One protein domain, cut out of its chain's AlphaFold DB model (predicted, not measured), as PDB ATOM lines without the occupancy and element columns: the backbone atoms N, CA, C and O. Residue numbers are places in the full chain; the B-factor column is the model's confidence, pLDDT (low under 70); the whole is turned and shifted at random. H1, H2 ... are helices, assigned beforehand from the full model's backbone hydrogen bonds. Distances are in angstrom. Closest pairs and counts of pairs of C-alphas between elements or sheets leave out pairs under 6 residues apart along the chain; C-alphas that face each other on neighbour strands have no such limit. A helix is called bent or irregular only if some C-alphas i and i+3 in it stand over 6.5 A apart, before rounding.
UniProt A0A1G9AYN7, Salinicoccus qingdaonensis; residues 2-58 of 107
ATOM      1  N   LYS A   2       3.485 -47.673 -36.926       50.00
ATOM      2  CA  LYS A   2       2.691 -46.609 -37.577       50.00
ATOM      3  C   LYS A   2       1.242 -47.091 -37.698       50.00
ATOM      4  O   LYS A   2       0.963 -47.994 -38.477       50.00
ATOM      5  N   THR A   3       0.329 -46.509 -36.927       54.62
ATOM      6  CA  THR A   3      -1.105 -46.812 -37.011       54.62
ATOM      7  C   THR A   3      -1.673 -46.306 -38.336       54.62
ATOM      8  O   THR A   3      -1.648 -45.100 -38.601       54.62
ATOM      9  N   VAL A   4      -2.207 -47.206 -39.160       61.22
ATOM     10  CA  VAL A   4      -2.962 -46.834 -40.360       61.22
ATOM     11  C   VAL A   4      -4.364 -46.429 -39.912       61.22
ATOM     12  O   VAL A   4      -5.178 -47.270 -39.553       61.22
ATOM     13  N   ARG A   5      -4.641 -45.124 -39.878       68.44
ATOM     14  CA  ARG A   5      -5.973 -44.615 -39.523       68.44
ATOM     15  C   ARG A   5      -6.884 -44.651 -40.752       68.44
ATOM     16  O   ARG A   5      -6.749 -43.787 -41.609       68.44
ATOM     17  N   LEU A   6      -7.764 -45.642 -40.852       75.69
ATOM     18  CA  LEU A   6      -8.742 -45.811 -41.939       75.69
ATOM     19  C   LEU A   6      -9.983 -44.931 -41.701       75.69
ATOM     20  O   LEU A   6     -11.072 -45.439 -41.464       75.69
ATOM     21  N   VAL A   7      -9.809 -43.609 -41.642       77.44
ATOM     22  CA  VAL A   7     -10.877 -42.693 -41.179       77.44
ATOM     23  C   VAL A   7     -11.931 -42.441 -42.252       77.44
ATOM     24  O   VAL A   7     -13.095 -42.243 -41.919       77.44
ATOM     25  N   GLU A   8     -11.543 -42.408 -43.526       77.81
ATOM     26  CA  GLU A   8     -12.512 -42.207 -44.609       77.81
ATOM     27  C   GLU A   8     -13.098 -43.553 -45.043       77.81
ATOM     28  O   GLU A   8     -14.308 -43.662 -45.236       77.81
ATOM     29  N   ALA A   9     -12.280 -44.608 -45.078       76.38
ATOM     30  CA  ALA A   9     -12.764 -45.971 -45.266       76.38
ATOM     31  C   ALA A   9     -13.766 -46.410 -44.182       76.38
ATOM     32  O   ALA A   9     -14.737 -47.085 -44.510       76.38
ATOM     33  N   SER A  10     -13.609 -45.999 -42.915       78.44
ATOM     34  CA  SER A  10     -14.584 -46.351 -41.872       78.44
ATOM     35  C   SER A  10     -15.960 -45.715 -42.079       78.44
ATOM     36  O   SER A  10     -16.965 -46.298 -41.682       78.44
ATOM     37  N   LYS A  11     -16.023 -44.546 -42.723       81.75
ATOM     38  CA  LYS A  11     -17.286 -43.881 -43.069       81.75
ATOM     39  C   LYS A  11     -17.942 -44.501 -44.299       81.75
ATOM     40  O   LYS A  11     -19.160 -44.615 -44.337       81.75
ATOM     41  N   ALA A  12     -17.138 -44.895 -45.286       82.88
ATOM     42  CA  ALA A  12     -17.608 -45.495 -46.536       82.88
ATOM     43  C   ALA A  12     -17.814 -47.018 -46.454       82.88
ATOM     44  O   ALA A  12     -18.330 -47.624 -47.389       82.88
ATOM     45  N   LEU A  13     -17.440 -47.646 -45.335       82.06
ATOM     46  CA  LEU A  13     -17.583 -49.082 -45.076       82.06
ATOM     47  C   LEU A  13     -18.971 -49.644 -45.422       82.06
ATOM     48  O   LEU A  13     -19.017 -50.652 -46.121       82.06
ATOM     49  N   PRO A  14     -20.096 -49.019 -45.018       82.81
ATOM     50  CA  PRO A  14     -21.427 -49.533 -45.343       82.81
ATOM     51  C   PRO A  14     -21.693 -49.598 -46.851       82.81
ATOM     52  O   PRO A  14     -22.345 -50.522 -47.328       82.81
ATOM     53  N   GLU A  15     -21.184 -48.631 -47.615       83.81
ATOM     54  CA  GLU A  15     -21.322 -48.604 -49.074       83.81
ATOM     55  C   GLU A  15     -20.386 -49.608 -49.750       83.81
ATOM     56  O   GLU A  15     -20.780 -50.272 -50.706       83.81
ATOM     57  N   LEU A  16     -19.160 -49.750 -49.241       82.12
ATOM     58  CA  LEU A  16     -18.187 -50.718 -49.745       82.12
ATOM     59  C   LEU A  16     -18.644 -52.161 -49.502       82.12
ATOM     60  O   LEU A  16     -18.451 -53.005 -50.371       82.12
ATOM     61  N   VAL A  17     -19.281 -52.435 -48.359       83.31
ATOM     62  CA  VAL A  17     -19.870 -53.748 -48.048       83.31
ATOM     63  C   VAL A  17     -21.033 -54.047 -48.985       83.31
ATOM     64  O   VAL A  17     -21.035 -55.099 -49.611       83.31
ATOM     65  N   LYS A  18     -21.958 -53.095 -49.177       83.94
ATOM     66  CA  LYS A  18     -23.050 -53.259 -50.148       83.94
ATOM     67  C   LYS A  18     -22.530 -53.556 -51.550       83.94
ATOM     68  O   LYS A  18     -23.044 -54.459 -52.195       83.94
ATOM     69  N   LYS A  19     -21.494 -52.840 -52.004       81.56
ATOM     70  CA  LYS A  19     -20.858 -53.099 -53.305       81.56
ATOM     71  C   LYS A  19     -20.281 -54.506 -53.385       81.56
ATOM     72  O   LYS A  19     -20.557 -55.199 -54.355       81.56
ATOM     73  N   ALA A  20     -19.554 -54.935 -52.355       81.94
ATOM     74  CA  ALA A  20     -18.976 -56.273 -52.296       81.94
ATOM     75  C   ALA A  20     -20.031 -57.386 -52.316       81.94
ATOM     76  O   ALA A  20     -19.796 -58.415 -52.942       81.94
ATOM     77  N   GLU A  21     -21.183 -57.165 -51.680       81.31
ATOM     78  CA  GLU A  21     -22.319 -58.090 -51.711       81.31
ATOM     79  C   GLU A  21     -22.949 -58.177 -53.109       81.31
ATOM     80  O   GLU A  21     -23.205 -59.276 -53.587       81.31
ATOM     81  N   THR A  22     -23.153 -57.047 -53.798       82.19
ATOM     82  CA  THR A  22     -23.675 -57.038 -55.183       82.19
ATOM     83  C   THR A  22     -22.703 -57.582 -56.226       82.19
ATOM     84  O   THR A  22     -23.147 -58.117 -57.237       82.19
ATOM     85  N   GLU A  23     -21.399 -57.409 -56.026       80.69
ATOM     86  CA  GLU A  23     -20.355 -57.800 -56.984       80.69
ATOM     87  C   GLU A  23     -19.726 -59.169 -56.653       80.69
ATOM     88  O   GLU A  23     -18.766 -59.564 -57.309       80.69
ATOM     89  N   GLU A  24     -20.244 -59.877 -55.636       80.44
ATOM     90  CA  GLU A  24     -19.726 -61.164 -55.134       80.44
ATOM     91  C   GLU A  24     -18.195 -61.161 -54.945       80.44
ATOM     92  O   GLU A  24     -17.482 -62.108 -55.288       80.44
ATOM     93  N   LEU A  25     -17.658 -60.059 -54.408       79.88
ATOM     94  CA  LEU A  25     -16.213 -59.898 -54.271       79.88
ATOM     95  C   LEU A  25     -15.648 -60.895 -53.260       79.88
ATOM     96  O   LEU A  25     -16.122 -61.022 -52.130       79.88
ATOM     97  N   SER A  26     -14.540 -61.537 -53.630       86.88
ATOM     98  CA  SER A  26     -13.753 -62.303 -52.664       86.88
ATOM     99  C   SER A  26     -13.217 -61.395 -51.548       86.88
ATOM    100  O   SER A  26     -12.957 -60.205 -51.746       86.88
ATOM    101  N   TYR A  27     -12.972 -61.966 -50.364       82.88
ATOM    102  CA  TYR A  27     -12.461 -61.220 -49.206       82.88
ATOM    103  C   TYR A  27     -11.176 -60.429 -49.501       82.88
ATOM    104  O   TYR A  27     -10.983 -59.331 -48.976       82.88
ATOM    105  N   SER A  28     -10.300 -60.959 -50.357       85.62
ATOM    106  CA  SER A  28      -9.072 -60.279 -50.776       85.62
ATOM    107  C   SER A  28      -9.353 -59.077 -51.680       85.62
ATOM    108  O   SER A  28      -8.729 -58.030 -51.506       85.62
ATOM    109  N   GLN A  29     -10.313 -59.187 -52.600       82.69
ATOM    110  CA  GLN A  29     -10.738 -58.082 -53.466       82.69
ATOM    111  C   GLN A  29     -11.458 -56.984 -52.680       82.69
ATOM    112  O   GLN A  29     -11.213 -55.804 -52.924       82.69
ATOM    113  N   PHE A  30     -12.275 -57.354 -51.693       85.00
ATOM    114  CA  PHE A  30     -12.888 -56.392 -50.780       85.00
ATOM    115  C   PHE A  30     -11.837 -55.636 -49.958       85.00
ATOM    116  O   PHE A  30     -11.865 -54.411 -49.872       85.00
ATOM    117  N   LEU A  31     -10.852 -56.338 -49.390       85.19
ATOM    118  CA  LEU A  31      -9.785 -55.672 -48.641       85.19
ATOM    119  C   LEU A  31      -8.976 -54.722 -49.538       85.19
ATOM    120  O   LEU A  31      -8.613 -53.622 -49.111       85.19
ATOM    121  N   LEU A  32      -8.717 -55.131 -50.783       86.31
ATOM    122  CA  LEU A  32      -8.046 -54.290 -51.765       86.31
ATOM    123  C   LEU A  32      -8.872 -53.037 -52.075       86.31
ATOM    124  O   LEU A  32      -8.309 -51.946 -52.052       86.31
ATOM    125  N   SER A  33     -10.183 -53.165 -52.297       84.69
ATOM    126  CA  SER A  33     -11.058 -52.027 -52.611       84.69
ATOM    127  C   SER A  33     -11.148 -51.018 -51.460       84.69
ATOM    128  O   SER A  33     -11.116 -49.807 -51.683       84.69
ATOM    129  N   VAL A  34     -11.172 -51.492 -50.213       87.12
ATOM    130  CA  VAL A  34     -11.134 -50.631 -49.022       87.12
ATOM    131  C   VAL A  34      -9.803 -49.876 -48.927       87.12
ATOM    132  O   VAL A  34      -9.778 -48.675 -48.643       87.12
ATOM    133  N   MET A  35      -8.684 -50.561 -49.176       84.81
ATOM    134  CA  MET A  35      -7.351 -49.954 -49.111       84.81
ATOM    135  C   MET A  35      -7.112 -48.940 -50.234       84.81
ATOM    136  O   MET A  35      -6.543 -47.875 -49.979       84.81
ATOM    137  N   THR A  36      -7.556 -49.235 -51.459       85.31
ATOM    138  CA  THR A  36      -7.457 -48.302 -52.590       85.31
ATOM    139  C   THR A  36      -8.336 -47.076 -52.364       85.31
ATOM    140  O   THR A  36      -7.865 -45.956 -52.571       85.31
ATOM    141  N   TYR A  37      -9.550 -47.260 -51.837       86.81
ATOM    142  CA  TYR A  37     -10.438 -46.158 -51.472       86.81
ATOM    143  C   TYR A  37      -9.785 -45.207 -50.459       86.81
ATOM    144  O   TYR A  37      -9.709 -44.000 -50.694       86.81
ATOM    145  N   GLU A  38      -9.234 -45.724 -49.356       86.38
ATOM    146  CA  GLU A  38      -8.540 -44.879 -48.375       86.38
ATOM    147  C   GLU A  38      -7.333 -44.155 -48.999       86.38
ATOM    148  O   GLU A  38      -7.102 -42.971 -48.725       86.38
ATOM    149  N   GLN A  39      -6.543 -44.849 -49.825       85.44
ATOM    150  CA  GLN A  39      -5.365 -44.262 -50.462       85.44
ATOM    151  C   GLN A  39      -5.747 -43.082 -51.362       85.44
ATOM    152  O   GLN A  39      -5.129 -42.017 -51.259       85.44
ATOM    153  N   GLN A  40      -6.788 -43.246 -52.179       86.19
ATOM    154  CA  GLN A  40      -7.301 -42.194 -53.047       86.19
ATOM    155  C   GLN A  40      -7.790 -40.991 -52.233       86.19
ATOM    156  O   GLN A  40      -7.334 -39.868 -52.459       86.19
ATOM    157  N   ARG A  41      -8.628 -41.218 -51.212       86.31
ATOM    158  CA  ARG A  41      -9.169 -40.133 -50.373       86.31
ATOM    159  C   ARG A  41      -8.079 -39.364 -49.636       86.31
ATOM    160  O   ARG A  41      -8.155 -38.145 -49.495       86.31
ATOM    161  N   ARG A  42      -7.012 -40.041 -49.204       85.31
ATOM    162  CA  ARG A  42      -5.831 -39.372 -48.633       85.31
ATOM    163  C   ARG A  42      -5.076 -38.530 -49.658       85.31
ATOM    164  O   ARG A  42      -4.542 -37.487 -49.280       85.31
ATOM    165  N   GLY A  43      -4.989 -38.983 -50.907       83.88
ATOM    166  CA  GLY A  43      -4.405 -38.221 -52.010       83.88
ATOM    167  C   GLY A  43      -5.169 -36.921 -52.250       83.88
ATOM    168  O   GLY A  43      -4.584 -35.844 -52.155       83.88
ATOM    169  N   GLU A  44      -6.484 -37.029 -52.434       86.00
ATOM    170  CA  GLU A  44      -7.400 -35.896 -52.618       86.00
ATOM    171  C   GLU A  44      -7.279 -34.883 -51.472       86.00
ATOM    172  O   GLU A  44      -7.014 -33.703 -51.699       86.00
ATOM    173  N   LYS A  45      -7.353 -35.351 -50.221       85.06
ATOM    174  CA  LYS A  45      -7.287 -34.488 -49.033       85.06
ATOM    175  C   LYS A  45      -5.938 -33.786 -48.884       85.06
ATOM    176  O   LYS A  45      -5.885 -32.643 -48.439       85.06
ATOM    177  N   LYS A  46      -4.833 -34.442 -49.261       85.62
ATOM    178  CA  LYS A  46      -3.506 -33.806 -49.285       85.62
ATOM    179  C   LYS A  46      -3.425 -32.709 -50.339       85.62
ATOM    180  O   LYS A  46      -2.821 -31.677 -50.060       85.62
ATOM    181  N   ILE A  47      -3.981 -32.935 -51.528       83.38
ATOM    182  CA  ILE A  47      -4.017 -31.928 -52.596       83.38
ATOM    183  C   ILE A  47      -4.860 -30.737 -52.138       83.38
ATOM    184  O   ILE A  47      -4.379 -29.611 -52.179       83.38
ATOM    185  N   GLU A  48      -6.053 -30.987 -51.600       84.62
ATOM    186  CA  GLU A  48      -6.944 -29.945 -51.085       84.62
ATOM    187  C   GLU A  48      -6.285 -29.129 -49.961       84.62
ATOM    188  O   GLU A  48      -6.343 -27.902 -49.962       84.62
ATOM    189  N   GLN A  49      -5.602 -29.789 -49.018       83.56
ATOM    190  CA  GLN A  49      -4.856 -29.109 -47.957       83.56
ATOM    191  C   GLN A  49      -3.724 -28.243 -48.508       83.56
ATOM    192  O   GLN A  49      -3.587 -27.097 -48.091       83.56
ATOM    193  N   ARG A  50      -2.930 -28.764 -49.451       82.94
ATOM    194  CA  ARG A  50      -1.852 -27.993 -50.092       82.94
ATOM    195  C   ARG A  50      -2.402 -26.796 -50.856       82.94
ATOM    196  O   ARG A  50      -1.826 -25.721 -50.759       82.94
ATOM    197  N   LEU A  51      -3.519 -26.969 -51.559       77.00
ATOM    198  CA  LEU A  51      -4.182 -25.891 -52.284       77.00
ATOM    199  C   LEU A  51      -4.694 -24.808 -51.324       77.00
ATOM    200  O   LEU A  51      -4.441 -23.629 -51.548       77.00
ATOM    201  N   LYS A  52      -5.331 -25.202 -50.212       78.00
ATOM    202  CA  LYS A  52      -5.752 -24.272 -49.148       78.00
ATOM    203  C   LYS A  52      -4.567 -23.529 -48.531       78.00
ATOM    204  O   LYS A  52      -4.664 -22.333 -48.282       78.00
ATOM    205  N   TRP A  53      -3.456 -24.220 -48.283       76.62
ATOM    206  CA  TRP A  53      -2.248 -23.618 -47.710       76.62
ATOM    207  C   TRP A  53      -1.526 -22.677 -48.660       76.62
ATOM    208  O   TRP A  53      -0.892 -21.735 -48.200       76.62
ATOM    209  N   ALA A  54      -1.618 -22.915 -49.965       76.81
ATOM    210  CA  ALA A  54      -0.958 -22.068 -50.938       76.81
ATOM    211  C   ALA A  54      -1.559 -20.654 -51.012       76.81
ATOM    212  O   ALA A  54      -0.902 -19.767 -51.546       76.81
ATOM    213  N   MET A  55      -2.764 -20.441 -50.453       65.69
ATOM    214  CA  MET A  55      -3.423 -19.133 -50.312       65.69
ATOM    215  C   MET A  55      -3.335 -18.296 -51.601       65.69
ATOM    216  O   MET A  55      -3.117 -17.087 -51.563       65.69
ATOM    217  N   PHE A  56      -3.443 -18.963 -52.756       62.94
ATOM    218  CA  PHE A  56      -3.252 -18.317 -54.044       62.94
ATOM    219  C   PHE A  56      -4.383 -17.302 -54.271       62.94
ATOM    220  O   PHE A  56      -5.550 -17.699 -54.236       62.94
ATOM    221  N   PRO A  57      -4.068 -16.018 -54.530       63.28
ATOM    222  CA  PRO A  57      -5.079 -14.988 -54.776       63.28
ATOM    223  C   PRO A  57      -5.925 -15.268 -56.024       63.28
ATOM    224  O   PRO A  57      -7.077 -14.853 -56.093       63.28
ATOM    225  N   VAL A  58      -5.359 -15.982 -57.006       60.00
ATOM    226  CA  VAL A  58      -6.030 -16.372 -58.250       60.00
ATOM    227  C   VAL A  58      -5.573 -17.778 -58.641       60.00
ATOM    228  O   VAL A  58      -4.374 -18.037 -58.748       60.00
TER     229      VAL A  58
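AT A GLANCE: This is residues 2 to 58 of the 107 residues of a protein of Salinicoccus qingdaonensis (UniProt A0A1G9AYN7). A lopsided helical hairpin: after the shorter, kinked H1 the printed part turns back into the long H2, whose residues 30 to 41 pack on H1. Residues 43 to 58, of which 43 to 54 belong to H2, stick out as a free arm. The printed part has 57 residues, with two named helices, H1 then H2, and no named strand: the class all helix. It is only just loose, close to extended, with a radius of gyration of the C-alphas of 14.9 A, and spans 48 by 28 by 15 A.

HOW THE PARTS SIT: H1, residues 7 to 22, and H2, residues 27 to 54, form a helical hairpin, running opposite ways at a steep tilt of 38 degrees. H2 touches H1 with residues 30 to 41 alone; the closest C-alphas, of Ala 9 and Glu 38, are 5.4 A apart. Every O i to N i+4 pair is within hydrogen-bond range in H2, and 9 of 12 in H1.

IN THESE COORDINATES: H1 begins at C-alpha 7 (-10.877, -42.693, -41.179) and is 23.8 A long. It is irregular, with C-alphas 11 and 14 7.4 A apart, and has a kink of 54 degrees near residue 14. H2, 40.8 A long, ends at C-alpha 54 (-0.958, -22.068, -50.938).

THE WHOLE: The C-alphas farthest apart, of Glu 24 and Pro 57, are 48.4 A apart. The printed part has no cut, and the link from H1 to H2 is tight. The model's pLDDT is under 70 at residues 2 to 5 and 55 to 58.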